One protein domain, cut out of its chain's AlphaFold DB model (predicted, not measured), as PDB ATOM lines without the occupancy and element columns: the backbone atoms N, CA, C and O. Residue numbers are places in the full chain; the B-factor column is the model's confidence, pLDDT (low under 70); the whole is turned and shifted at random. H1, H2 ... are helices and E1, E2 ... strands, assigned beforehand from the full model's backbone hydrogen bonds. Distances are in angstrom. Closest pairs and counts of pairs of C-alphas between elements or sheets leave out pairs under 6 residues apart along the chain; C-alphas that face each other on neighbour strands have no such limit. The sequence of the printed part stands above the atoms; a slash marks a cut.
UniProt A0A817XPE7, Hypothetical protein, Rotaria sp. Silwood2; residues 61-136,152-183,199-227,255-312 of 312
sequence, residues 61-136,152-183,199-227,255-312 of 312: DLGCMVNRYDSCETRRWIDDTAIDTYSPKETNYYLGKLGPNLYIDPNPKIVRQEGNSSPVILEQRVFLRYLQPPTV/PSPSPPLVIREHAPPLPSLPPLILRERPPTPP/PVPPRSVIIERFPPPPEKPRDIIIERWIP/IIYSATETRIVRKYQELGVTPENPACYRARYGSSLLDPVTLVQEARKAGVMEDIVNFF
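What this domain is: This is residues 61 to 136, 152 to 183, 199 to 227 and 255 to 312 of the 312 residues of the protein "Hypothetical protein" of Rotaria sp. Silwood2 (UniProt A0A817XPE7). Two lobes stand at opposite ends of a bowed body: one is a sheet of five strands with H1 and H2 over opposite faces, the other a sheet of four strands with H3 and H4 over opposite faces. Four links, residues 114 to 119, 163 to 172, 210 to 219 and 258 to 261, run from the first sheet to the second, where E3 and E9 make a long paired ribbon. The 195 printed residues have four named helices and nine named strands, in the order H1 E1 H2 E2 E3 E4 E5 E6 E7 E8 E9 H3 H4; the sheets, E1 E4 E6 E8 E2 and E5 E7 E3 E9, are parallel, and the class is mixed, helices and strands. The whole is loose, with a radius of gyration of the C-alphas of 23.7 A, and only just elongated, spanning 71 by 47 by 32 A.

Where its parts are: Find C-alpha 73 at (278.843, 191.031, 275.661), where H1 begins; it ends at residue 80. Next come E1, residues 82 to 85, H2, residues 88 to 101 and 21.7 A long, and E2, residues 110 to 113. From C-alpha 120 at (297.952, 189.126, 263.543), E3 runs 37.1 A to residue 132. Then read E4, 158 to 162, E5, 173 to 177, E6, 205 to 209, E7, 220 to 225, and E8, 255 to 257. E9, 262 to 275, is 37.9 A long; H3 is 278 to 288, and H4, 292 to 301, ends at (292.612, 196.829, 239.870).

How they stand to each other: Look at N 83 and O 159, 2.8 A apart between E1 and E4, and at N 160 and O 206, 2.8 A, between E4 and E6. H1 stands up from this sheet over E4, with C-alphas 78 and 159 closest at 5.8 A. H2, on the opposite face, makes two layers with the sheet, a helix over one face, at a height of 9.2 A; its closest C-alphas to E1 are 91 and 85, 5.6 A. In the other sheet, N 122 and O 263 of E3 and E9 are 2.7 A apart, and N 175 and O 221 of E5 and E7 2.9 A. H4 makes two layers with it, along E5, with C-alphas 292 and 177 closest at 5.9 A; H3 is on the opposite face. H4 has each O i to N i+4 pair within hydrogen-bond range, H2 8 of 10, H3 5 of 7, and H1 0 of 4, with 3 of 5 O i to N i+3 pairs.

The domain as a whole: The C-alphas of Pro 106 and Pro 183, the two farthest apart, are 73.0 A apart. Cuts after residues 136, 183 and 227 leave C-alpha gaps of 39.8, 49.9 and 53.9 A. Of the links printed whole, none is long. Mean pLDDT of the printed part is 71.0, and 93 residues are under 70, among them 61 to 85, 152 to 166 and 199 to 213.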
ATOM      1  N   ASP A  61     271.199 206.795 281.225       47.44
ATOM      2  CA  ASP A  61     271.962 206.415 280.010       47.44
ATOM      3  C   ASP A  61     272.761 205.129 280.186       47.44
ATOM      4  O   ASP A  61     273.450 204.623 279.296       47.44
ATOM      5  N   LEU A  62     272.716 204.615 281.400       41.50
ATOM      6  CA  LEU A  62     273.765 203.808 281.882       41.50
ATOM      7  C   LEU A  62     273.340 202.362 282.032       41.50
ATOM      8  O   LEU A  62     274.199 201.633 282.431       41.50
ATOM      9  N   GLY A  63     272.166 201.885 281.637       31.05
ATOM     10  CA  GLY A  63     271.572 200.665 282.167       31.05
ATOM     11  C   GLY A  63     271.578 199.303 281.414       31.05
ATOM     12  O   GLY A  63     270.588 199.068 280.741       31.05
ATOM     13  N   CYS A  64     272.536 198.354 281.527       35.75
ATOM     14  CA  CYS A  64     272.267 196.882 281.455       35.75
ATOM     15  C   CYS A  64     273.448 195.982 281.934       35.75
ATOM     16  O   CYS A  64     274.388 195.838 281.167       35.75
ATOM     17  N   MET A  65     273.415 195.320 283.110       40.53
ATOM     18  CA  MET A  65     274.053 193.997 283.376       40.53
ATOM     19  C   MET A  65     273.480 193.335 284.647       40.53
ATOM     20  O   MET A  65     273.167 194.027 285.607       40.53
ATOM     21  N   VAL A  66     273.290 192.006 284.646       39.16
ATOM     22  CA  VAL A  66     274.150 190.976 285.286       39.16
ATOM     23  C   VAL A  66     273.405 189.628 285.248       39.16
ATOM     24  O   VAL A  66     272.361 189.499 285.852       39.16
ATOM     25  N   ASN A  67     273.918 188.593 284.576       37.47
ATOM     26  CA  ASN A  67     273.813 187.176 284.999       37.47
ATOM     27  C   ASN A  67     274.407 186.256 283.923       37.47
ATOM     28  O   ASN A  67     273.676 185.611 283.175       37.47
ATOM     29  N   ARG A  68     275.742 186.236 283.848       37.81
ATOM     30  CA  ARG A  68     276.635 185.160 283.360       37.81
ATOM     31  C   ARG A  68     277.955 185.810 282.965       37.81
ATOM     32  O   ARG A  68     278.049 186.445 281.921       37.81
ATOM     33  N   TYR A  69     278.976 185.639 283.792       41.12
ATOM     34  CA  TYR A  69     280.339 186.090 283.502       41.12
ATOM     35  C   TYR A  69     281.070 185.129 282.550       41.12
ATOM     36  O   TYR A  69     282.201 184.751 282.815       41.12
ATOM     37  N   ASP A  70     280.415 184.721 281.458       45.09
ATOM     38  CA  ASP A  70     280.997 183.787 280.479       45.09
ATOM     39  C   ASP A  70     280.593 184.088 279.020       45.09
ATOM     40  O   ASP A  70     280.710 183.243 278.136       45.09
ATOM     41  N   SER A  71     280.109 185.302 278.726       48.31
ATOM     42  CA  SER A  71     279.683 185.678 277.369       48.31
ATOM     43  C   SER A  71     280.288 186.997 276.885       48.31
ATOM     44  O   SER A  71     280.383 187.964 277.634       48.31
ATOM     45  N   CYS A  72     280.635 187.044 275.596       48.25
ATOM     46  CA  CYS A  72     281.319 188.127 274.878       48.25
ATOM     47  C   CYS A  72     280.725 189.551 275.006       48.25
ATOM     48  O   CYS A  72     281.383 190.512 274.615       48.25
ATOM     49  N   GLU A  73     279.516 189.726 275.544       48.44
ATOM     50  CA  GLU A  73     278.843 191.031 275.661       48.44
ATOM     51  C   GLU A  73     279.379 191.904 276.805       48.44
ATOM     52  O   GLU A  73     279.404 193.127 276.683       48.44
ATOM     53  N   THR A  74     279.908 191.297 277.871       45.44
ATOM     54  CA  THR A  74     280.515 192.012 279.009       45.44
ATOM     55  C   THR A  74     281.713 192.860 278.567       45.44
ATOM     56  O   THR A  74     281.983 193.906 279.145       45.44
ATOM     57  N   ARG A  75     282.407 192.438 277.501       48.41
ATOM     58  CA  ARG A  75     283.607 193.098 276.966       48.41
ATOM     59  C   ARG A  75     283.285 194.369 276.177       48.41
ATOM     60  O   ARG A  75     284.034 195.325 276.256       48.41
ATOM     61  N   ARG A  76     282.138 194.404 275.492       49.19
ATOM     62  CA  ARG A  76     281.714 195.524 274.633       49.19
ATOM     63  C   ARG A  76     281.266 196.750 275.432       49.19
ATOM     64  O   ARG A  76     281.453 197.875 275.010       49.19
ATOM     65  N   TRP A  77     280.703 196.519 276.609       43.34
ATOM     66  CA  TRP A  77     280.216 197.568 277.506       43.34
ATOM     67  C   TRP A  77     281.340 198.283 278.269       43.34
ATOM     68  O   TRP A  77     281.301 199.486 278.522       43.34
ATOM     69  N   ILE A  78     282.364 197.512 278.617       47.31
ATOM     70  CA  ILE A  78     283.617 197.993 279.194       47.31
ATOM     71  C   ILE A  78     284.299 198.987 278.236       47.31
ATOM     72  O   ILE A  78     284.909 199.942 278.704       47.31
ATOM     73  N   ASP A  79     284.149 198.803 276.919       52.34
ATOM     74  CA  ASP A  79     284.742 199.671 275.895       52.34
ATOM     75  C   ASP A  79     284.049 201.052 275.806       52.34
ATOM     76  O   ASP A  79     284.727 202.052 275.606       52.34
ATOM     77  N   ASP A  80     282.731 201.138 276.025       49.28
ATOM     78  CA  ASP A  80     281.945 202.379 275.839       49.28
ATOM     79  C   ASP A  80     281.961 203.329 277.052       49.28
ATOM     80  O   ASP A  80     281.572 204.494 276.971       49.28
ATOM     81  N   THR A  81     282.390 202.833 278.209       46.94
ATOM     82  CA  THR A  81     282.511 203.611 279.458       46.94
ATOM     83  C   THR A  81     283.949 203.807 279.884       46.94
ATOM     84  O   THR A  81     284.212 204.336 280.970       46.94
ATOM     85  N   ALA A  82     284.865 203.351 279.033       53.84
ATOM     86  CA  ALA A  82     286.275 203.516 279.228       53.84
ATOM     87  C   ALA A  82     286.606 205.011 279.196       53.84
ATOM     88  O   ALA A  82     286.332 205.705 278.219       53.84
ATOM     89  N   ILE A  83     287.196 205.533 280.268       67.31
ATOM     90  CA  ILE A  83     287.883 206.817 280.176       67.31
ATOM     91  C   ILE A  83     289.202 206.529 279.482       67.31
ATOM     92  O   ILE A  83     290.140 206.008 280.092       67.31
ATOM     93  N   ASP A  84     289.237 206.842 278.194       59.41
ATOM     94  CA  ASP A  84     290.448 206.761 277.402       59.41
ATOM     95  C   ASP A  84     291.357 207.926 277.759       59.41
ATOM     96  O   ASP A  84     290.977 209.100 277.730       59.41
ATOM     97  N   THR A  85     292.579 207.585 278.127       69.38
ATOM     98  CA  THR A  85     293.613 208.556 278.447       69.38
ATOM     99  C   THR A  85     294.771 208.334 277.499       69.38
ATOM    100  O   THR A  85     295.168 207.200 277.231       69.38
ATOM    101  N   TYR A  86     295.297 209.429 276.962       72.06
ATOM    102  CA  TYR A  86     296.370 209.392 275.967       72.06
ATOM    103  C   TYR A  86     297.719 209.748 276.595       72.06
ATOM    104  O   TYR A  86     298.751 209.768 275.925       72.06
ATOM    105  N   SER A  87     297.715 210.042 277.900       68.44
ATOM    106  CA  SER A  87     298.918 210.240 278.694       68.44
ATOM    107  C   SER A  87     298.707 209.850 280.164       68.44
ATOM    108  O   SER A  87     297.621 210.079 280.709       68.44
ATOM    109  N   PRO A  88     299.769 209.415 280.868       68.25
ATOM    110  CA  PRO A  88     299.717 209.138 282.307       68.25
ATOM    111  C   PRO A  88     299.220 210.325 283.152       68.25
ATOM    112  O   PRO A  88     298.683 210.158 284.248       68.25
ATOM    113  N   LYS A  89     299.419 211.553 282.656       72.06
ATOM    114  CA  LYS A  89     299.017 212.793 283.326       72.06
ATOM    115  C   LYS A  89     297.497 212.988 283.302       72.06
ATOM    116  O   LYS A  89     296.943 213.461 284.291       72.06
ATOM    117  N   GLU A  90     296.828 212.599 282.217       70.56
ATOM    118  CA  GLU A  90     295.362 212.635 282.103       70.56
ATOM    119  C   GLU A  90     294.702 211.553 282.960       70.56
ATOM    120  O   GLU A  90     293.722 211.826 283.650       70.56
ATOM    121  N   THR A  91     295.276 210.348 282.998       69.81
ATOM    122  CA  THR A  91     294.785 209.237 283.829       69.81
ATOM    123  C   THR A  91     294.708 209.619 285.307       69.81
ATOM    124  O   THR A  91     293.674 209.438 285.952       69.81
ATOM    125  N   ASN A  92     295.770 210.236 285.833       70.75
ATOM    126  CA  ASN A  92     295.818 210.698 287.222       70.75
ATOM    127  C   ASN A  92     294.811 211.829 287.507       70.75
ATOM    128  O   ASN A  92     294.295 211.930 288.620       70.75
ATOM    129  N   TYR A  93     294.493 212.655 286.505       77.62
ATOM    130  CA  TYR A  93     293.500 213.725 286.624       77.62
ATOM    131  C   TYR A  93     292.066 213.176 286.755       77.62
ATOM    132  O   TYR A  93     291.324 213.605 287.642       77.62
ATOM    133  N   TYR A  94     291.673 212.195 285.933       70.06
ATOM    134  CA  TYR A  94     290.323 211.611 285.985       70.06
ATOM    135  C   TYR A  94     290.080 210.748 287.228       70.06
ATOM    136  O   TYR A  94     288.992 210.807 287.806       70.06
ATOM    137  N   LEU A  95     291.103 210.025 287.697       66.88
ATOM    138  CA  LEU A  95     291.042 209.280 288.959       66.88
ATOM    139  C   LEU A  95     290.797 210.200 290.165       66.88
ATOM    140  O   LEU A  95     289.990 209.871 291.032       66.88
ATOM    141  N   GLY A  96     291.421 211.385 290.193       67.62
ATOM    142  CA  GLY A  96     291.187 212.385 291.240       67.62
ATOM    143  C   GLY A  96     289.796 213.032 291.185       67.62
ATOM    144  O   GLY A  96     289.232 213.366 292.223       67.62
ATOM    145  N   LYS A  97     289.214 213.178 289.987       71.38
ATOM    146  CA  LYS A  97     287.901 213.816 289.769       71.38
ATOM    147  C   LYS A  97     286.712 212.911 290.111       71.38
ATOM    148  O   LYS A  97     285.681 213.406 290.555       71.38
ATOM    149  N   LEU A  98     286.838 211.602 289.897       65.44
ATOM    150  CA  LEU A  98     285.765 210.622 290.133       65.44
ATOM    151  C   LEU A  98     285.822 209.988 291.534       65.44
ATOM    152  O   LEU A  98     284.932 209.227 291.903       65.44
ATOM    153  N   GLY A  99     286.839 210.340 292.325       55.09
ATOM    154  CA  GLY A  99     287.275 209.659 293.544       55.09
ATOM    155  C   GLY A  99     286.315 209.478 294.735       55.09
ATOM    156  O   GLY A  99     286.550 208.516 295.461       55.09
ATOM    157  N   PRO A 100     285.255 210.275 295.009       54.34
ATOM    158  CA  PRO A 100     284.518 210.093 296.268       54.34
ATOM    159  C   PRO A 100     283.612 208.847 296.325       54.34
ATOM    160  O   PRO A 100     283.260 208.431 297.423       54.34
ATOM    161  N   ASN A 101     283.265 208.225 295.186       47.47
ATOM    162  CA  ASN A 101     282.357 207.060 295.113       47.47
ATOM    163  C   ASN A 101     283.000 205.812 294.482       47.47
ATOM    164  O   ASN A 101     282.303 204.882 294.071       47.47
ATOM    165  N   LEU A 102     284.327 205.790 294.368       58.22
ATOM    166  CA  LEU A 102     285.060 204.678 293.778       58.22
ATOM    167  C   LEU A 102     285.624 203.775 294.865       58.22
ATOM    168  O   LEU A 102     286.248 204.243 295.812       58.22
ATOM    169  N   TYR A 103     285.426 202.467 294.714       52.28
ATOM    170  CA  TYR A 103     286.087 201.487 295.564       52.28
ATOM    171  C   TYR A 103     287.583 201.457 295.222       52.28
ATOM    172  O   TYR A 103     287.981 200.935 294.177       52.28
ATOM    173  N   ILE A 104     288.394 202.071 296.083       56.34
ATOM    174  CA  ILE A 104     289.853 202.100 295.968       56.34
ATOM    175  C   ILE A 104     290.388 200.804 296.580       56.34
ATOM    176  O   ILE A 104     290.399 200.648 297.799       56.34
ATOM    177  N   ASP A 105     290.821 199.873 295.730       51.97
ATOM    178  CA  ASP A 105     291.505 198.658 296.171       51.97
ATOM    179  C   ASP A 105     292.988 198.977 296.446       51.97
ATOM    180  O   ASP A 105     293.704 199.369 295.518       51.97
ATOM    181  N   PRO A 106     293.468 198.847 297.698       50.00
ATOM    182  CA  PRO A 106     294.849 199.157 298.056       50.00
ATOM    183  C   PRO A 106     295.874 198.175 297.469       50.00
ATOM    184  O   PRO A 106     297.059 198.503 297.448       50.00
ATOM    185  N   ASN A 107     295.455 196.997 296.986       46.25
ATOM    186  CA  ASN A 107     296.343 195.968 296.440       46.25
ATOM    187  C   ASN A 107     295.854 195.468 295.068       46.25
ATOM    188  O   ASN A 107     295.443 194.309 294.940       46.25
ATOM    189  N   PRO A 108     295.920 196.295 294.008       66.88
ATOM    190  CA  PRO A 108     295.489 195.867 292.686       66.88
ATOM    191  C   PRO A 108     296.372 194.724 292.178       66.88
ATOM    192  O   PRO A 108     297.604 194.777 292.218       66.88
ATOM    193  N   LYS A 109     295.738 193.676 291.653       64.69
ATOM    194  CA  LYS A 109     296.444 192.560 291.019       64.69
ATOM    195  C   LYS A 109     297.035 193.017 289.679       64.69
ATOM    196  O   LYS A 109     296.276 193.337 288.768       64.69
ATOM    197  N   ILE A 110     298.368 193.011 289.558       66.88
ATOM    198  CA  ILE A 110     299.113 193.402 288.345       66.88
ATOM    199  C   ILE A 110     299.540 192.150 287.564       66.88
ATOM    200  O   ILE A 110     300.238 191.293 288.106       66.88
ATOM    201  N   VAL A 111     299.173 192.058 286.280       76.25
ATOM    202  CA  VAL A 111     299.530 190.931 285.393       76.25
ATOM    203  C   VAL A 111     300.260 191.437 284.137       76.25
ATOM    204  O   VAL A 111     299.769 192.341 283.462       76.25
ATOM    205  N   ARG A 112     301.429 190.858 283.811       64.69
ATOM    206  CA  ARG A 112     302.200 191.134 282.576       64.69
ATOM    207  C   ARG A 112     302.051 189.965 281.600       64.69
ATOM    208  O   ARG A 112     302.240 188.826 282.022       64.69
ATOM    209  N   GLN A 113     301.733 190.229 280.333       68.88
ATOM    210  CA  GLN A 113     301.539 189.194 279.310       68.88
ATOM    211  C   GLN A 113     302.400 189.462 278.070       68.88
ATOM    212  O   GLN A 113     302.376 190.560 277.513       68.88
ATOM    213  N   GLU A 114     303.156 188.450 277.640       68.25
ATOM    214  CA  GLU A 114     303.805 188.449 276.327       68.25
ATOM    215  C   GLU A 114     302.731 188.334 275.238       68.25
ATOM    216  O   GLU A 114     301.777 187.562 275.359       68.25
ATOM    217  N   GLY A 115     302.852 189.150 274.193       58.53
ATOM    218  CA  GLY A 115     301.948 189.142 273.052       58.53
ATOM    219  C   GLY A 115     301.998 187.795 272.338       58.53
ATOM    220  O   GLY A 115     303.075 187.240 272.130       58.53
ATOM    221  N   ASN A 116     300.826 187.270 271.970       56.47
ATOM    222  CA  ASN A 116     300.691 186.014 271.233       56.47
ATOM    223  C   ASN A 116     301.677 185.965 270.053       56.47
ATOM    224  O   ASN A 116     301.620 186.808 269.162       56.47
ATOM    225  N   SER A 117     302.538 184.946 270.018       57.53
ATOM    226  CA  SER A 117     303.581 184.735 268.999       57.53
ATOM    227  C   SER A 117     303.046 184.380 267.603       57.53
ATOM    228  O   SER A 117     303.794 183.939 266.734       57.53
ATOM    229  N   SER A 118     301.737 184.498 267.386       69.12
ATOM    230  CA  SER A 118     301.083 184.241 266.110       69.12
ATOM    231  C   SER A 118     300.906 185.552 265.340       69.12
ATOM    232  O   SER A 118     300.406 186.515 265.931       69.12
ATOM    233  N   PRO A 119     301.218 185.600 264.034       74.38
ATOM    234  CA  PRO A 119     301.005 186.797 263.230       74.38
ATOM    235  C   PRO A 119     299.524 187.210 263.256       74.38
ATOM    236  O   PRO A 119     298.632 186.403 262.992       74.38
ATOM    237  N   VAL A 120     299.267 188.480 263.561       78.50
ATOM    238  CA  VAL A 120     297.952 189.126 263.543       78.50
ATOM    239  C   VAL A 120     297.419 189.123 262.126       78.50
ATOM    240  O   VAL A 120     297.956 189.768 261.228       78.50
ATOM    241  N   ILE A 121     296.321 188.419 261.906       79.06
ATOM    242  CA  ILE A 121     295.646 188.446 260.618       79.06
ATOM    243  C   ILE A 121     294.790 189.721 260.542       79.06
ATOM    244  O   ILE A 121     293.818 189.868 261.276       79.06
ATOM    245  N   LEU A 122     295.154 190.652 259.664       83.44
ATOM    246  CA  LEU A 122     294.393 191.855 259.348       83.44
ATOM    247  C   LEU A 122     293.340 191.534 258.287       83.44
ATOM    248  O   LEU A 122     293.664 191.222 257.142       83.44
ATOM    249  N   GLU A 123     292.068 191.637 258.651       85.62
ATOM    250  CA  GLU A 123     290.971 191.443 257.706       85.62
ATOM    251  C   GLU A 123     290.736 192.712 256.870       85.62
ATOM    252  O   GLU A 123     290.453 193.783 257.408       85.62
ATOM    253  N   GLN A 124     290.811 192.596 255.545       86.75
ATOM    254  CA  GLN A 124     290.330 193.615 254.616       86.75
ATOM    255  C   GLN A 124     288.905 193.260 254.188       86.75
ATOM    256  O   GLN A 124     288.684 192.210 253.576       86.75
ATOM    257  N   ARG A 125     287.939 194.134 254.484       89.69
ATOM    258  CA  ARG A 125     286.530 193.883 254.166       89.69
ATOM    259  C   ARG A 125     286.196 194.381 252.767       89.69
ATOM    260  O   ARG A 125     286.481 195.527 252.411       89.69
ATOM    261  N   VAL A 126     285.576 193.503 251.990       88.12
ATOM    262  CA  VAL A 126     284.984 193.827 250.694       88.12
ATOM    263  C   VAL A 126     283.478 193.728 250.861       88.12
ATOM    264  O   VAL A 126     282.926 192.640 251.000       88.12
ATOM    265  N   PHE A 127     282.827 194.880 250.896       89.44
ATOM    266  CA  PHE A 127     281.394 195.001 251.060       89.44
ATOM    267  C   PHE A 127     280.705 195.018 249.706       89.44
ATOM    268  O   PHE A 127     281.013 195.861 248.863       89.44
ATOM    269  N   LEU A 128     279.738 194.129 249.523       89.50
ATOM    270  CA  LEU A 128     278.862 194.128 248.363       89.50
ATOM    271  C   LEU A 128     277.478 194.595 248.794       89.50
ATOM    272  O   LEU A 128     276.812 193.930 249.585       89.50
ATOM    273  N   ARG A 129     277.057 195.757 248.306       91.19
ATOM    274  CA  ARG A 129     275.728 196.307 248.546       91.19
ATOM    275  C   ARG A 129     274.932 196.250 247.261       91.19
ATOM    276  O   ARG A 129     275.321 196.845 246.256       91.19
ATOM    277  N   TYR A 130     273.787 195.599 247.324       90.62
ATOM    278  CA  TYR A 130     272.845 195.634 246.229       90.62
ATOM    279  C   TYR A 130     271.883 196.806 246.411       90.62
ATOM    280  O   TYR A 130     271.366 197.039 247.500       90.62
ATOM    281  N   LEU A 131     271.661 197.564 245.348       91.31
ATOM    282  CA  LEU A 131     270.697 198.646 245.276       91.31
ATOM    283  C   LEU A 131     269.454 198.103 244.590       91.31
ATOM    284  O   LEU A 131     269.477 197.753 243.410       91.31
ATOM    285  N   GLN A 132     268.371 198.005 245.345       89.50
ATOM    286  CA  GLN A 132     267.083 197.636 244.791       89.50
ATOM    287  C   GLN A 132     266.423 198.904 244.278       89.50
ATOM    288  O   GLN A 132     266.224 199.845 245.056       89.50
ATOM    289  N   PRO A 133     266.075 198.964 242.986       87.44
ATOM    290  CA  PRO A 133     265.201 200.021 242.527       87.44
ATOM    291  C   PRO A 133     263.865 199.927 243.272       87.44
ATOM    292  O   PRO A 133     263.501 198.848 243.747       87.44
ATOM    293  N   PRO A 134     263.123 201.039 243.398       84.19
ATOM    294  CA  PRO A 134     261.834 201.020 244.059       84.19
ATOM    295  C   PRO A 134     260.974 199.946 243.402       84.19
ATOM    296  O   PRO A 134     260.806 199.938 242.178       84.19
ATOM    297  N   THR A 135     260.469 199.026 244.222       76.88
ATOM    298  CA  THR A 135     259.545 197.994 243.773       76.88
ATOM    299  C   THR A 135     258.386 198.691 243.082       76.88
ATOM    300  O   THR A 135     257.746 199.577 243.657       76.88
ATOM    301  N   VAL A 136     258.136 198.333 241.824       70.06
ATOM    302  CA  VAL A 136     256.971 198.854 241.115       70.06
ATOM    303  C   VAL A 136     255.754 198.357 241.878       70.06
ATOM    304  O   VAL A 136     255.673 197.152 242.130       70.06
ATOM    305  N   PRO A 152     263.508 199.746 280.098       50.88
ATOM    306  CA  PRO A 152     264.976 199.792 280.083       50.88
ATOM    307  C   PRO A 152     265.644 199.133 281.314       50.88
ATOM    308  O   PRO A 152     265.004 198.848 282.323       50.88
ATOM    309  N   SER A 153     266.945 198.857 281.207       44.84
ATOM    310  CA  SER A 153     267.753 197.973 282.079       44.84
ATOM    311  C   SER A 153     268.768 198.736 282.976       44.84
ATOM    312  O   SER A 153     268.780 199.941 282.845       44.84
ATOM    313  N   PRO A 154     269.572 198.129 283.903       47.91
ATOM    314  CA  PRO A 154     270.360 198.824 284.966       47.91
ATOM    315  C   PRO A 154     271.891 198.884 284.813       47.91
ATOM    316  O   PRO A 154     272.483 198.061 284.130       47.91
ATOM    317  N   SER A 155     272.563 199.839 285.461       50.44
ATOM    318  CA  SER A 155     273.794 200.409 284.914       50.44
ATOM    319  C   SER A 155     275.156 199.724 285.185       50.44
ATOM    320  O   SER A 155     275.386 199.387 286.338       50.44
ATOM    321  N   PRO A 156     276.110 199.547 284.221       45.75
ATOM    322  CA  PRO A 156     277.346 198.758 284.393       45.75
ATOM    323  C   PRO A 156     278.688 199.533 284.534       45.75
ATOM    324  O   PRO A 156     278.780 200.734 284.309       45.75
ATOM    325  N   PRO A 157     279.764 198.861 284.965       49.53
ATOM    326  CA  PRO A 157     280.953 199.522 285.511       49.53
ATOM    327  C   PRO A 157     281.769 200.409 284.546       49.53
ATOM    328  O   PRO A 157     281.806 200.143 283.355       49.53
ATOM    329  N   LEU A 158     282.455 201.425 285.088       53.19
ATOM    330  CA  LEU A 158     283.431 202.308 284.435       53.19
ATOM    331  C   LEU A 158     284.765 201.580 284.238       53.19
ATOM    332  O   LEU A 158     285.269 200.943 285.155       53.19
ATOM    333  N   VAL A 159     285.412 201.730 283.096       59.34
ATOM    334  CA  VAL A 159     286.779 201.223 282.904       59.34
ATOM    335  C   VAL A 159     287.696 202.407 282.571       59.34
ATOM    336  O   VAL A 159     287.209 203.471 282.217       59.34
ATOM    337  N   ILE A 160     289.010 202.324 282.763       60.31
ATOM    338  CA  ILE A 160     289.960 203.374 282.356       60.31
ATOM    339  C   ILE A 160     291.064 202.711 281.541       60.31
ATOM    340  O   ILE A 160     291.687 201.758 282.008       60.31
ATOM    341  N   ARG A 161     291.308 203.187 280.320       61.38
ATOM    342  CA  ARG A 161     292.298 202.586 279.420       61.38
ATOM    343  C   ARG A 161     293.318 203.601 278.935       61.38
ATOM    344  O   ARG A 161     293.008 204.769 278.714       61.38
ATOM    345  N   GLU A 162     294.557 203.144 278.793       58.78
ATOM    346  CA  GLU A 162     295.665 203.946 278.276       58.78
ATOM    347  C   GLU A 162     296.112 203.391 276.915       58.78
ATOM    348  O   GLU A 162     296.608 202.260 276.824       58.78
ATOM    349  N   HIS A 163     295.914 204.186 275.858       61.62
ATOM    350  CA  HIS A 163     296.183 203.824 274.463       61.62
ATOM    351  C   HIS A 163     297.154 204.814 273.807       61.62
ATOM    352  O   HIS A 163     297.102 206.020 274.051       61.62
ATOM    353  N   ALA A 164     298.009 204.318 272.909       69.00
ATOM    354  CA  ALA A 164     298.714 205.184 271.966       69.00
ATOM    355  C   ALA A 164     297.722 205.743 270.919       69.00
ATOM    356  O   ALA A 164     296.799 205.024 270.524       69.00
ATOM    357  N   PRO A 165     297.891 206.993 270.445       66.06
ATOM    358  CA  PRO A 165     296.982 207.597 269.475       66.06
ATOM    359  C   PRO A 165     296.947 206.781 268.167       66.06
ATOM    360  O   PRO A 165     298.005 206.413 267.646       66.06
ATOM    361  N   PRO A 166     295.753 206.476 267.628       58.59
ATOM    362  CA  PRO A 166     295.621 205.674 266.419       58.59
ATOM    363  C   PRO A 166     296.131 206.433 265.187       58.59
ATOM    364  O   PRO A 166     295.914 207.639 265.053       58.59
ATOM    365  N   LEU A 167     296.763 205.720 264.248       71.62
ATOM    366  CA  LEU A 167     297.063 206.280 262.929       71.62
ATOM    367  C   LEU A 167     295.751 206.515 262.149       71.62
ATOM    368  O   LEU A 167     294.835 205.690 262.234       71.62
ATOM    369  N   PRO A 168     295.635 207.609 261.373       72.00
ATOM    370  CA  PRO A 168     294.437 207.890 260.588       72.00
ATOM    371  C   PRO A 168     294.220 206.806 259.524       72.00
ATOM    372  O   PRO A 168     295.087 206.541 258.694       72.00
ATOM    373  N   SER A 169     293.043 206.176 259.528       72.69
ATOM    374  CA  SER A 169     292.674 205.190 258.508       72.69
ATOM    375  C   SER A 169     292.383 205.864 257.167       72.69
ATOM    376  O   SER A 169     291.666 206.867 257.127       72.69
ATOM    377  N   LEU A 170     292.848 205.275 256.062       79.06
ATOM    378  CA  LEU A 170     292.467 205.716 254.718       79.06
ATOM    379  C   LEU A 170     290.941 205.586 254.511       79.06
ATOM    380  O   LEU A 170     290.349 204.606 254.975       79.06
ATOM    381  N   PRO A 171     290.291 206.532 253.805       82.44
ATOM    382  CA  PRO A 171     288.860 206.458 253.520       82.44
ATOM    383  C   PRO A 171     288.519 205.234 252.648       82.44
ATOM    384  O   PRO A 171     289.366 204.765 251.879       82.44
ATOM    385  N   PRO A 172     287.282 204.709 252.739       86.12
ATOM    386  CA  PRO A 172     286.871 203.537 251.976       86.12
ATOM    387  C   PRO A 172     286.848 203.829 250.473       86.12
ATOM    388  O   PRO A 172     286.440 204.907 250.033       86.12
ATOM    389  N   LEU A 173     287.242 202.839 249.675       90.06
ATOM    390  CA  LEU A 173     287.115 202.898 248.221       90.06
ATOM    391  C   LEU A 173     285.687 202.498 247.832       90.06
ATOM    392  O   LEU A 173     285.290 201.366 248.101       90.06
ATOM    393  N   ILE A 174     284.925 203.399 247.204       91.12
ATOM    394  CA  ILE A 174     283.522 203.150 246.830       91.12
ATOM    395  C   ILE A 174     283.378 203.098 245.309       91.12
ATOM    396  O   ILE A 174     283.644 204.087 244.628       91.12
ATOM    397  N   LEU A 175     282.913 201.962 244.791       91.81
ATOM    398  CA  LEU A 175     282.620 201.739 243.374       91.81
ATOM    399  C   LEU A 175     281.101 201.672 243.180       91.81
ATOM    400  O   LEU A 175     280.433 200.898 243.863       91.81
ATOM    401  N   ARG A 176     280.548 202.485 242.269       92.56
ATOM    402  CA  ARG A 176     279.093 202.653 242.095       92.56
ATOM    403  C   ARG A 176     278.643 202.332 240.681       92.56
ATOM    404  O   ARG A 176     279.134 202.944 239.739       92.56
ATOM    405  N   GLU A 177     277.659 201.453 240.540       91.38
ATOM    406  CA  GLU A 177     277.019 201.163 239.256       91.38
ATOM    407  C   GLU A 177     275.917 202.186 238.915       91.38
ATOM    408  O   GLU A 177     275.222 202.724 239.788       91.38
ATOM    409  N   ARG A 178     275.743 202.458 237.618       91.12
ATOM    410  CA  ARG A 178     274.663 203.292 237.074       91.12
ATOM    411  C   ARG A 178     273.284 202.591 237.176       91.12
ATOM    412  O   ARG A 178     273.185 201.416 236.841       91.12
ATOM    413  N   PRO A 179     272.206 203.295 237.580       89.94
ATOM    414  CA  PRO A 179     270.887 202.685 237.792       89.94
ATOM    415  C   PRO A 179     270.116 202.246 236.533       89.94
ATOM    416  O   PRO A 179     270.251 202.893 235.490       89.94
ATOM    417  N   PRO A 180     269.183 201.274 236.668       86.31
ATOM    418  CA  PRO A 180     268.262 200.835 235.615       86.31
ATOM    419  C   PRO A 180     267.032 201.758 235.438       86.31
ATOM    420  O   PRO A 180     266.676 202.553 236.315       86.31
ATOM    421  N   THR A 181     266.342 201.650 234.296       81.12
ATOM    422  CA  THR A 181     265.188 202.497 233.906       81.12
ATOM    423  C   THR A 181     263.841 201.961 234.444       81.12
ATOM    424  O   THR A 181     263.575 200.778 234.248       81.12
ATOM    425  N   PRO A 182     262.982 202.783 235.097       76.38
ATOM    426  CA  PRO A 182     261.771 202.321 235.806       76.38
ATOM    427  C   PRO A 182     260.532 201.966 234.937       76.38
ATOM    428  O   PRO A 182     260.310 202.619 233.915       76.38
ATOM    429  N   PRO A 183     259.673 201.008 235.377       72.12
ATOM    430  CA  PRO A 183     258.324 200.716 234.825       72.12
ATOM    431  C   PRO A 183     257.182 201.657 235.316       72.12
ATOM    432  O   PRO A 183     257.388 202.458 236.224       72.12
ATOM    433  N   PRO A 199     261.677 204.178 284.079       50.12
ATOM    434  CA  PRO A 199     263.149 204.528 284.316       50.12
ATOM    435  C   PRO A 199     264.130 203.594 285.170       50.12
ATOM    436  O   PRO A 199     263.682 202.534 285.614       50.12
ATOM    437  N   VAL A 200     265.448 203.957 285.406       48.59
ATOM    438  CA  VAL A 200     266.681 203.077 285.672       48.59
ATOM    439  C   VAL A 200     267.743 203.461 286.823       48.59
ATOM    440  O   VAL A 200     267.849 204.634 287.158       48.59
ATOM    441  N   PRO A 201     268.584 202.528 287.429       46.06
ATOM    442  CA  PRO A 201     269.606 202.736 288.556       46.06
ATOM    443  C   PRO A 201     271.194 202.565 288.313       46.06
ATOM    444  O   PRO A 201     271.520 202.172 287.199       46.06
ATOM    445  N   PRO A 202     272.177 202.786 289.292       49.06
ATOM    446  CA  PRO A 202     273.703 203.039 289.161       49.06
ATOM    447  C   PRO A 202     274.868 201.961 289.484       49.06
ATOM    448  O   PRO A 202     274.517 200.823 289.768       49.06
ATOM    449  N   ARG A 203     276.233 202.301 289.468       53.16
ATOM    450  CA  ARG A 203     277.513 201.545 288.990       53.16
ATOM    451  C   ARG A 203     278.917 201.474 289.779       53.16
ATOM    452  O   ARG A 203     279.088 202.247 290.711       53.16
ATOM    453  N   SER A 204     279.957 200.663 289.334       50.09
ATOM    454  CA  SER A 204     281.398 200.420 289.856       50.09
ATOM    455  C   SER A 204     282.616 200.504 288.819       50.09
ATOM    456  O   SER A 204     282.291 200.930 287.727       50.09
ATOM    457  N   VAL A 205     283.960 200.193 289.052       57.25
ATOM    458  CA  VAL A 205     285.168 200.593 288.161       57.25
ATOM    459  C   VAL A 205     286.460 199.665 287.931       57.25
ATOM    460  O   VAL A 205     286.902 199.052 288.891       57.25
ATOM    461  N   ILE A 206     287.168 199.622 286.745       56.47
ATOM    462  CA  ILE A 206     288.391 198.780 286.333       56.47
ATOM    463  C   ILE A 206     289.498 199.535 285.469       56.47
ATOM    464  O   ILE A 206     289.134 200.516 284.843       56.47
ATOM    465  N   ILE A 207     290.814 199.146 285.350       57.22
ATOM    466  CA  ILE A 207     291.890 199.882 284.552       57.22
ATOM    467  C   ILE A 207     292.908 199.009 283.706       57.22
ATOM    468  O   ILE A 207     293.465 198.066 284.268       57.22
ATOM    469  N   GLU A 208     293.261 199.344 282.426       56.12
ATOM    470  CA  GLU A 208     294.175 198.586 281.475       56.12
ATOM    471  C   GLU A 208     295.144 199.438 280.560       56.12
ATOM    472  O   GLU A 208     294.837 200.591 280.267       56.12
ATOM    473  N   ARG A 209     296.289 198.895 280.044       55.94
ATOM    474  CA  ARG A 209     297.308 199.611 279.183       55.94
ATOM    475  C   ARG A 209     297.837 198.831 277.934       55.94
ATOM    476  O   ARG A 209     298.193 197.660 278.085       55.94
ATOM    477  N   PHE A 210     298.011 199.471 276.748       66.50
ATOM    478  CA  PHE A 210     298.339 198.812 275.439       66.50
ATOM    479  C   PHE A 210     299.462 199.455 274.556       66.50
ATOM    480  O   PHE A 210     299.688 200.661 274.642       66.50
ATOM    481  N   PRO A 211     300.133 198.687 273.653       68.50
ATOM    482  CA  PRO A 211     301.095 199.189 272.641       68.50
ATOM    483  C   PRO A 211     300.434 199.854 271.398       68.50
ATOM    484  O   PRO A 211     299.230 199.685 271.196       68.50
ATOM    485  N   PRO A 212     301.187 200.587 270.537       66.12
ATOM    486  CA  PRO A 212     300.648 201.239 269.334       66.12
ATOM    487  C   PRO A 212     300.240 200.248 268.224       66.12
ATOM    488  O   PRO A 212     300.959 199.274 267.986       66.12
ATOM    489  N   PRO A 213     299.107 200.481 267.530       68.50
ATOM    490  CA  PRO A 213     298.550 199.535 266.564       68.50
ATOM    491  C   PRO A 213     299.208 199.613 265.169       68.50
ATOM    492  O   PRO A 213     299.651 200.687 264.758       68.50
ATOM    493  N   PRO A 214     299.225 198.504 264.403       76.25
ATOM    494  CA  PRO A 214     299.643 198.491 262.997       76.25
ATOM    495  C   PRO A 214     298.633 199.199 262.067       76.25
ATOM    496  O   PRO A 214     297.460 199.361 262.409       76.25
ATOM    497  N   GLU A 215     299.071 199.590 260.862       73.31
ATOM    498  CA  GLU A 215     298.226 200.265 259.860       73.31
ATOM    499  C   GLU A 215     297.097 199.364 259.326       73.31
ATOM    500  O   GLU A 215     297.305 198.208 258.948       73.31
ATOM    501  N   LYS A 216     295.874 199.908 259.260       79.06
ATOM    502  CA  LYS A 216     294.674 199.163 258.858       79.06
ATOM    503  C   LYS A 216     294.486 199.172 257.330       79.06
ATOM    504  O   LYS A 216     294.482 200.253 256.735       79.06
ATOM    505  N   PRO A 217     294.247 198.015 256.678       81.31
ATOM    506  CA  PRO A 217     293.913 197.983 255.256       81.31
ATOM    507  C   PRO A 217     292.586 198.708 254.981       81.31
ATOM    508  O   PRO A 217     291.650 198.647 255.777       81.31
ATOM    509  N   ARG A 218     292.496 199.387 253.832       84.19
ATOM    510  CA  ARG A 218     291.290 200.122 253.411       84.19
ATOM    511  C   ARG A 218     290.137 199.177 253.060       84.19
ATOM    512  O   ARG A 218     290.341 198.197 252.339       84.19
ATOM    513  N   ASP A 219     288.932 199.516 253.502       88.19
ATOM    514  CA  ASP A 219     287.710 198.802 253.124       88.19
ATOM    515  C   ASP A 219     287.298 199.159 251.680       88.19
ATOM    516  O   ASP A 219     287.515 200.283 251.212       88.19
ATOM    517  N   ILE A 220     286.704 198.197 250.969       87.75
ATOM    518  CA  ILE A 220     286.184 198.373 249.604       87.75
ATOM    519  C   ILE A 220     284.669 198.178 249.646       87.75
ATOM    520  O   ILE A 220     284.205 197.171 250.171       87.75
ATOM    521  N   ILE A 221     283.900 199.117 249.098       89.56
ATOM    522  CA  ILE A 221     282.438 199.047 248.997       89.56
ATOM    523  C   ILE A 221     282.057 199.044 247.519       89.56
ATOM    524  O   ILE A 221     282.410 199.959 246.778       89.56
ATOM    525  N   ILE A 222     281.325 198.020 247.094       89.56
ATOM    526  CA  ILE A 222     280.805 197.869 245.738       89.56
ATOM    527  C   ILE A 222     279.287 197.998 245.806       89.56
ATOM    528  O   ILE A 222     278.630 197.226 246.502       89.56
ATOM    529  N   GLU A 223     278.734 198.970 245.089       90.88
ATOM    530  CA  GLU A 223     277.296 199.211 244.995       90.88
ATOM    531  C   GLU A 223     276.792 198.815 243.606       90.88
ATOM    532  O   GLU A 223     277.180 199.429 242.606       90.88
ATOM    533  N   ARG A 224     275.932 197.794 243.548       89.06
ATOM    534  CA  ARG A 224     275.432 197.189 242.304       89.06
ATOM    535  C   ARG A 224     273.907 197.201 242.267       89.06
ATOM    536  O   ARG A 224     273.289 196.893 243.276       89.06
ATOM    537  N   TRP A 225     273.284 197.524 241.143       86.88
ATOM    538  CA  TRP A 225     271.829 197.523 241.003       86.88
ATOM    539  C   TRP A 225     271.273 196.121 240.755       86.88
ATOM    540  O   TRP A 225     271.800 195.361 239.946       86.88
ATOM    541  N   ILE A 226     270.164 195.801 241.420       88.38
ATOM    542  CA  ILE A 226     269.353 194.619 241.107       88.38
ATOM    543  C   ILE A 226     268.425 194.966 239.929       88.38
ATOM    544  O   ILE A 226     267.884 196.077 239.886       88.38
ATOM    545  N   PRO A 227     268.204 194.048 238.971       82.75
ATOM    546  CA  PRO A 227     267.153 194.198 237.967       82.75
ATOM    547  C   PRO A 227     265.758 194.382 238.595       82.75
ATOM    548  O   PRO A 227     265.502 193.928 239.707       82.75
ATOM    549  N   ILE A 255     296.029 194.997 283.994       65.44
ATOM    550  CA  ILE A 255     296.818 194.172 282.989       65.44
ATOM    551  C   ILE A 255     297.724 194.988 281.979       65.44
ATOM    552  O   ILE A 255     297.346 196.105 281.625       65.44
ATOM    553  N   ILE A 256     298.883 194.452 281.485       64.31
ATOM    554  CA  ILE A 256     299.885 195.082 280.536       64.31
ATOM    555  C   ILE A 256     300.410 194.124 279.391       64.31
ATOM    556  O   ILE A 256     300.755 192.986 279.718       64.31
ATOM    557  N   TYR A 257     300.586 194.579 278.112       64.56
ATOM    558  CA  TYR A 257     300.908 193.772 276.871       64.56
ATOM    559  C   TYR A 257     302.107 194.234 275.958       64.56
ATOM    560  O   TYR A 257     302.500 195.398 276.022       64.56
ATOM    561  N   SER A 258     302.635 193.373 275.045       66.31
ATOM    562  CA  SER A 258     303.711 193.644 274.025       66.31
ATOM    563  C   SER A 258     303.255 193.640 272.527       66.31
ATOM    564  O   SER A 258     302.124 193.264 272.242       66.31
ATOM    565  N   ALA A 259     304.105 194.064 271.559       58.19
ATOM    566  CA  ALA A 259     303.772 194.303 270.122       58.19
ATOM    567  C   ALA A 259     303.770 193.049 269.195       58.19
ATOM    568  O   ALA A 259     304.435 192.067 269.514       58.19
ATOM    569  N   THR A 260     303.055 193.073 268.048       67.25
ATOM    570  CA  THR A 260     302.736 191.869 267.224       67.25
ATOM    571  C   THR A 260     302.919 192.045 265.693       67.25
ATOM    572  O   THR A 260     302.679 193.126 265.163       67.25
ATOM    573  N   GLU A 261     303.308 190.978 264.972       74.31
ATOM    574  CA  GLU A 261     303.465 190.909 263.493       74.31
ATOM    575  C   GLU A 261     302.118 190.820 262.743       74.31
ATOM    576  O   GLU A 261     301.152 190.374 263.347       74.31
ATOM    577  N   THR A 262     302.014 191.172 261.442       75.12
ATOM    578  CA  THR A 262     300.716 191.220 260.711       75.12
ATOM    579  C   THR A 262     300.666 190.530 259.330       75.12
ATOM    580  O   THR A 262     301.613 190.633 258.555       75.12
ATOM    581  N   ARG A 263     299.520 189.924 258.956       83.69
ATOM    582  CA  ARG A 263     299.202 189.289 257.649       83.69
ATOM    583  C   ARG A 263     297.813 189.704 257.140       83.69
ATOM    584  O   ARG A 263     296.856 189.552 257.875       83.69
ATOM    585  N   ILE A 264     297.637 190.124 255.883       80.19
ATOM    586  CA  ILE A 264     296.317 190.575 255.377       80.19
ATOM    587  C   ILE A 264     295.499 189.418 254.768       80.19
ATOM    588  O   ILE A 264     295.998 188.691 253.908       80.19
ATOM    589  N   VAL A 265     294.231 189.273 255.167       87.06
ATOM    590  CA  VAL A 265     293.249 188.319 254.612       87.06
ATOM    591  C   VAL A 265     292.003 189.077 254.156       87.06
ATOM    592  O   VAL A 265     291.524 189.964 254.854       87.06
ATOM    593  N   ARG A 266     291.463 188.757 252.977       83.06
ATOM    594  CA  ARG A 266     290.257 189.416 252.450       83.06
ATOM    595  C   ARG A 266     289.003 188.663 252.857       83.06
ATOM    596  O   ARG A 266     288.958 187.442 252.740       83.06
ATOM    597  N   LYS A 267     287.987 189.405 253.290       86.94
ATOM    598  CA  LYS A 267     286.689 188.864 253.688       86.94
ATOM    599  C   LYS A 267     285.583 189.572 252.926       86.94
ATOM    600  O   LYS A 267     285.416 190.786 253.037       86.94
ATOM    601  N   TYR A 268     284.850 188.796 252.145       85.31
ATOM    602  CA  TYR A 268     283.694 189.268 251.399       85.31
ATOM    603  C   TYR A 268     282.482 189.285 252.327       85.31
ATOM    604  O   TYR A 268     282.234 188.315 253.044       85.31
ATOM    605  N   GLN A 269     281.757 190.398 252.343       88.56
ATOM    606  CA  GLN A 269     280.541 190.549 253.126       88.56
ATOM    607  C   GLN A 269     279.450 191.180 252.270       88.56
ATOM    608  O   GLN A 269     279.581 192.303 251.785       88.56
ATOM    609  N   GLU A 270     278.343 190.469 252.132       86.31
ATOM    610  CA  GLU A 270     277.132 191.013 251.541       86.31
ATOM    611  C   GLU A 270     276.449 191.919 252.571       86.31
ATOM    612  O   GLU A 270     276.120 191.502 253.681       86.31
ATOM    613  N   LEU A 271     276.256 193.185 252.211       87.31
ATOM    614  CA  LEU A 271     275.500 194.162 252.998       87.31
ATOM    615  C   LEU A 271     273.990 194.052 252.760       87.31
ATOM    616  O   LEU A 271     273.214 194.836 253.303       87.31
ATOM    617  N   GLY A 272     273.581 193.085 251.942       88.56
ATOM    618  CA  GLY A 272     272.204 192.889 251.546       88.56
ATOM    619  C   GLY A 272     271.740 193.931 250.539       88.56
ATOM    620  O   GLY A 272     272.512 194.489 249.752       88.56
ATOM    621  N   VAL A 273     270.433 194.150 250.561       89.69
ATOM    622  CA  VAL A 273     269.694 194.876 249.541       89.69
ATOM    623  C   VAL A 273     269.159 196.171 250.146       89.69
ATOM    624  O   VAL A 273     268.440 196.148 251.140       89.69
ATOM    625  N   THR A 274     269.538 197.313 249.579       91.00
ATOM    626  CA  THR A 274     269.100 198.640 250.023       91.00
ATOM    627  C   THR A 274     268.153 199.240 248.987       91.00
ATOM    628  O   THR A 274     268.553 199.362 247.828       91.00
ATOM    629  N   PRO A 275     266.926 199.642 249.363       90.38
ATOM    630  CA  PRO A 275     266.030 200.330 248.445       90.38
ATOM    631  C   PRO A 275     266.572 201.730 248.153       90.38
ATOM    632  O   PRO A 275     266.844 202.507 249.065       90.38
ATOM    633  N   GLU A 276     266.723 202.071 246.879       91.50
ATOM    634  CA  GLU A 276     267.230 203.375 246.465       91.50
ATOM    635  C   GLU A 276     266.511 203.827 245.195       91.50
ATOM    636  O   GLU A 276     266.266 203.041 244.283       91.50
ATOM    637  N   ASN A 277     266.171 205.115 245.118       90.50
ATOM    638  CA  ASN A 277     265.515 205.665 243.938       90.50
ATOM    639  C   ASN A 277     266.564 205.978 242.846       90.50
ATOM    640  O   ASN A 277     267.410 206.851 243.057       90.50
ATOM    641  N   PRO A 278     266.482 205.358 241.651       90.31
ATOM    642  CA  PRO A 278     267.364 205.615 240.510       90.31
ATOM    643  C   PRO A 278     267.580 207.085 240.147       90.31
ATOM    644  O   PRO A 278     268.658 207.447 239.668       90.31
ATOM    645  N   ALA A 279     266.555 207.927 240.306       89.25
ATOM    646  CA  ALA A 279     266.615 209.347 239.974       89.25
ATOM    647  C   ALA A 279     267.380 210.132 241.047       89.25
ATOM    648  O   ALA A 279     268.295 210.890 240.726       89.25
ATOM    649  N   CYS A 280     267.065 209.890 242.322       90.56
ATOM    650  CA  CYS A 280     267.760 210.511 243.450       90.56
ATOM    651  C   CYS A 280     269.232 210.083 243.509       90.56
ATOM    652  O   CYS A 280     270.110 210.913 243.738       90.56
ATOM    653  N   TYR A 281     269.512 208.806 243.240       91.19
ATOM    654  CA  TYR A 281     270.870 208.270 243.218       91.19
ATOM    655  C   TYR A 281     271.721 208.896 242.108       91.19
ATOM    656  O   TYR A 281     272.855 209.313 242.350       91.19
ATOM    657  N   ARG A 282     271.151 209.052 240.904       91.19
ATOM    658  CA  ARG A 282     271.791 209.786 239.800       91.19
ATOM    659  C   ARG A 282     272.100 211.230 240.168       91.19
ATOM    660  O   ARG A 282     273.215 211.679 239.924       91.19
ATOM    661  N   ALA A 283     271.142 211.929 240.774       92.19
ATOM    662  CA  ALA A 283     271.329 213.313 241.198       92.19
ATOM    663  C   ALA A 283     272.444 213.456 242.248       92.19
ATOM    664  O   ALA A 283     273.204 214.418 242.205       92.19
ATOM    665  N   ARG A 284     272.573 212.486 243.164       93.75
ATOM    666  CA  ARG A 284     273.558 212.522 244.257       93.75
ATOM    667  C   ARG A 284     274.982 212.195 243.800       93.75
ATOM    668  O   ARG A 284     275.928 212.791 244.303       93.75
ATOM    669  N   TYR A 285     275.142 211.245 242.877       93.12
ATOM    670  CA  TYR A 285     276.446 210.637 242.581       93.12
ATOM    671  C   TYR A 285     276.939 210.820 241.145       93.12
ATOM    672  O   TYR A 285     278.027 210.335 240.848       93.12
ATOM    673  N   GLY A 286     276.178 211.501 240.283       92.81
ATOM    674  CA  GLY A 286     276.357 211.649 238.830       92.81
ATOM    675  C   GLY A 286     277.725 211.292 238.231       92.81
ATOM    676  O   GLY A 286     277.809 210.350 237.447       92.81
ATOM    677  N   SER A 287     278.793 212.012 238.593       93.00
ATOM    678  CA  SER A 287     280.145 211.842 238.026       93.00
ATOM    679  C   SER A 287     280.917 210.610 238.519       93.00
ATOM    680  O   SER A 287     281.880 210.198 237.882       93.00
ATOM    681  N   SER A 288     280.504 210.013 239.636       91.62
ATOM    682  CA  SER A 288     281.126 208.820 240.234       91.62
ATOM    683  C   SER A 288     280.498 207.498 239.777       91.62
ATOM    684  O   SER A 288     280.924 206.433 240.221       91.62
ATOM    685  N   LEU A 289     279.468 207.558 238.926       93.00
ATOM    686  CA  LEU A 289     278.757 206.382 238.431       93.00
ATOM    687  C   LEU A 289     279.525 205.725 237.289       93.00
ATOM    688  O   LEU A 289     279.759 206.337 236.245       93.00
ATOM    689  N   LEU A 290     279.849 204.453 237.475       94.38
ATOM    690  CA  LEU A 290     280.511 203.617 236.491       94.38
ATOM    691  C   LEU A 290     279.481 202.796 235.718       94.38
ATOM    692  O   LEU A 290     278.451 202.371 236.250       94.38
ATOM    693  N   ASP A 291     279.787 202.556 234.449       92.12
ATOM    694  CA  ASP A 291     279.088 201.538 233.677       92.12
ATOM    695  C   ASP A 291     279.417 200.142 234.229       92.12
ATOM    696  O   ASP A 291     280.518 199.948 234.761       92.12
ATOM    697  N   PRO A 292     278.511 199.155 234.088       87.81
ATOM    698  CA  PRO A 292     278.697 197.818 234.658       87.81
ATOM    699  C   PRO A 292     280.047 197.183 234.283       87.81
ATOM    700  O   PRO A 292     280.722 196.592 235.121       87.81
ATOM    701  N   VAL A 293     280.492 197.377 233.036       91.06
ATOM    702  CA  VAL A 293     281.778 196.869 232.525       91.06
ATOM    703  C   VAL A 293     282.972 197.555 233.204       91.06
ATOM    704  O   VAL A 293     283.924 196.891 233.614       91.06
ATOM    705  N   THR A 294     282.919 198.878 233.361       91.62
ATOM    706  CA  THR A 294     283.992 199.678 233.975       91.62
ATOM    707  C   THR A 294     284.111 199.404 235.474       91.62
ATOM    708  O   THR A 294     285.217 199.348 236.009       91.62
ATOM    709  N   LEU A 295     282.983 199.166 236.153       89.56
ATOM    710  CA  LEU A 295     282.946 198.796 237.568       89.56
ATOM    711  C   LEU A 295     283.743 197.509 237.837       89.56
ATOM    712  O   LEU A 295     284.547 197.461 238.769       89.56
ATOM    713  N   VAL A 296     283.578 196.491 236.988       88.81
ATOM    714  CA  VAL A 296     284.321 195.225 237.096       88.81
ATOM    715  C   VAL A 296     285.827 195.440 236.900       88.81
ATOM    716  O   VAL A 296     286.634 194.846 237.617       88.81
ATOM    717  N   GLN A 297     286.229 196.308 235.967       90.56
ATOM    718  CA  GLN A 297     287.644 196.607 235.713       90.56
ATOM    719  C   GLN A 297     288.317 197.312 236.900       90.56
ATOM    720  O   GLN A 297     289.419 196.928 237.296       90.56
ATOM    721  N   GLU A 298     287.658 198.307 237.498       92.25
ATOM    722  CA  GLU A 298     288.177 199.010 238.680       92.25
ATOM    723  C   GLU A 298     288.216 198.104 239.921       92.25
ATOM    724  O   GLU A 298     289.179 198.144 240.691       92.25
ATOM    725  N   ALA A 299     287.242 197.202 240.075       87.69
ATOM    726  CA  ALA A 299     287.261 196.194 241.132       87.69
ATOM    727  C   ALA A 299     288.481 195.256 241.010       87.69
ATOM    728  O   ALA A 299     289.176 195.014 242.001       87.69
ATOM    729  N   ARG A 300     288.823 194.804 239.792       88.50
ATOM    730  CA  ARG A 300     290.027 193.983 239.556       88.50
ATOM    731  C   ARG A 300     291.316 194.720 239.902       88.50
ATOM    732  O   ARG A 300     292.177 194.147 240.566       88.50
ATOM    733  N   LYS A 301     291.446 195.993 239.510       89.88
ATOM    734  CA  LYS A 301     292.612 196.829 239.870       89.88
ATOM    735  C   LYS A 301     292.760 196.985 241.385       89.88
ATOM    736  O   LYS A 301     293.877 197.059 241.889       89.88
ATOM    737  N   ALA A 302     291.648 196.989 242.118       87.69
ATOM    738  CA  ALA A 302     291.636 197.011 243.577       87.69
ATOM    739  C   ALA A 302     291.934 195.641 244.230       87.69
ATOM    740  O   ALA A 302     291.956 195.547 245.460       87.69
ATOM    741  N   GLY A 303     292.199 194.596 243.436       85.25
ATOM    742  CA  GLY A 303     292.509 193.246 243.909       85.25
ATOM    743  C   GLY A 303     291.279 192.401 244.249       85.25
ATOM    744  O   GLY A 303     291.398 191.437 245.005       85.25
ATOM    745  N   VAL A 304     290.102 192.765 243.726       86.00
ATOM    746  CA  VAL A 304     288.854 192.006 243.876       86.00
ATOM    747  C   VAL A 304     288.744 191.010 242.710       86.00
ATOM    748  O   VAL A 304     288.528 191.410 241.568       86.00
ATOM    749  N   MET A 305     288.958 189.719 242.990       71.00
ATOM    750  CA  MET A 305     288.916 188.624 241.998       71.00
ATOM    751  C   MET A 305     287.473 188.237 241.598       71.00
ATOM    752  O   MET A 305     286.510 188.605 242.267       71.00
ATOM    753  N   GLU A 306     287.351 187.513 240.481       59.06
ATOM    754  CA  GLU A 306     286.199 187.427 239.560       59.06
ATOM    755  C   GLU A 306     284.897 186.777 240.076       59.06
ATOM    756  O   GLU A 306     283.887 186.847 239.374       59.06
ATOM    757  N   ASP A 307     284.847 186.240 241.300       57.41
ATOM    758  CA  ASP A 307     283.651 185.537 241.804       57.41
ATOM    759  C   ASP A 307     282.414 186.443 241.952       57.41
ATOM    760  O   ASP A 307     281.290 185.960 241.906       57.41
ATOM    761  N   ILE A 308     282.581 187.769 242.031       60.78
ATOM    762  CA  ILE A 308     281.459 188.730 242.098       60.78
ATOM    763  C   ILE A 308     280.706 188.848 240.754       60.78
ATOM    764  O   ILE A 308     279.552 189.283 240.713       60.78
ATOM    765  N   VAL A 309     281.340 188.475 239.636       55.47
ATOM    766  CA  VAL A 309     280.756 188.636 238.293       55.47
ATOM    767  C   VAL A 309     279.759 187.517 237.969       55.47
ATOM    768  O   VAL A 309     278.807 187.775 237.241       55.47
ATOM    769  N   ASN A 310     279.909 186.332 238.571       54.78
ATOM    770  CA  ASN A 310     279.150 185.125 238.214       54.78
ATOM    771  C   ASN A 310     277.843 184.908 239.002       54.78
ATOM    772  O   ASN A 310     277.207 183.872 238.836       54.78
ATOM    773  N   PHE A 311     277.425 185.843 239.860       54.94
ATOM    774  CA  PHE A 311     276.214 185.675 240.681       54.94
ATOM    775  C   PHE A 311     274.881 185.985 239.967       54.94
ATOM    776  O   PHE A 311     273.844 185.957 240.627       54.94
ATOM    777  N   PHE A 312     274.882 186.243 238.649       48.97
ATOM    778  CA  PHE A 312     273.671 186.433 237.832       48.97
ATOM    779  C   PHE A 312     273.856 185.942 236.397       48.97
ATOM    780  O   PHE A 312     274.881 186.323 235.786       48.97
TER     781      PHE A 312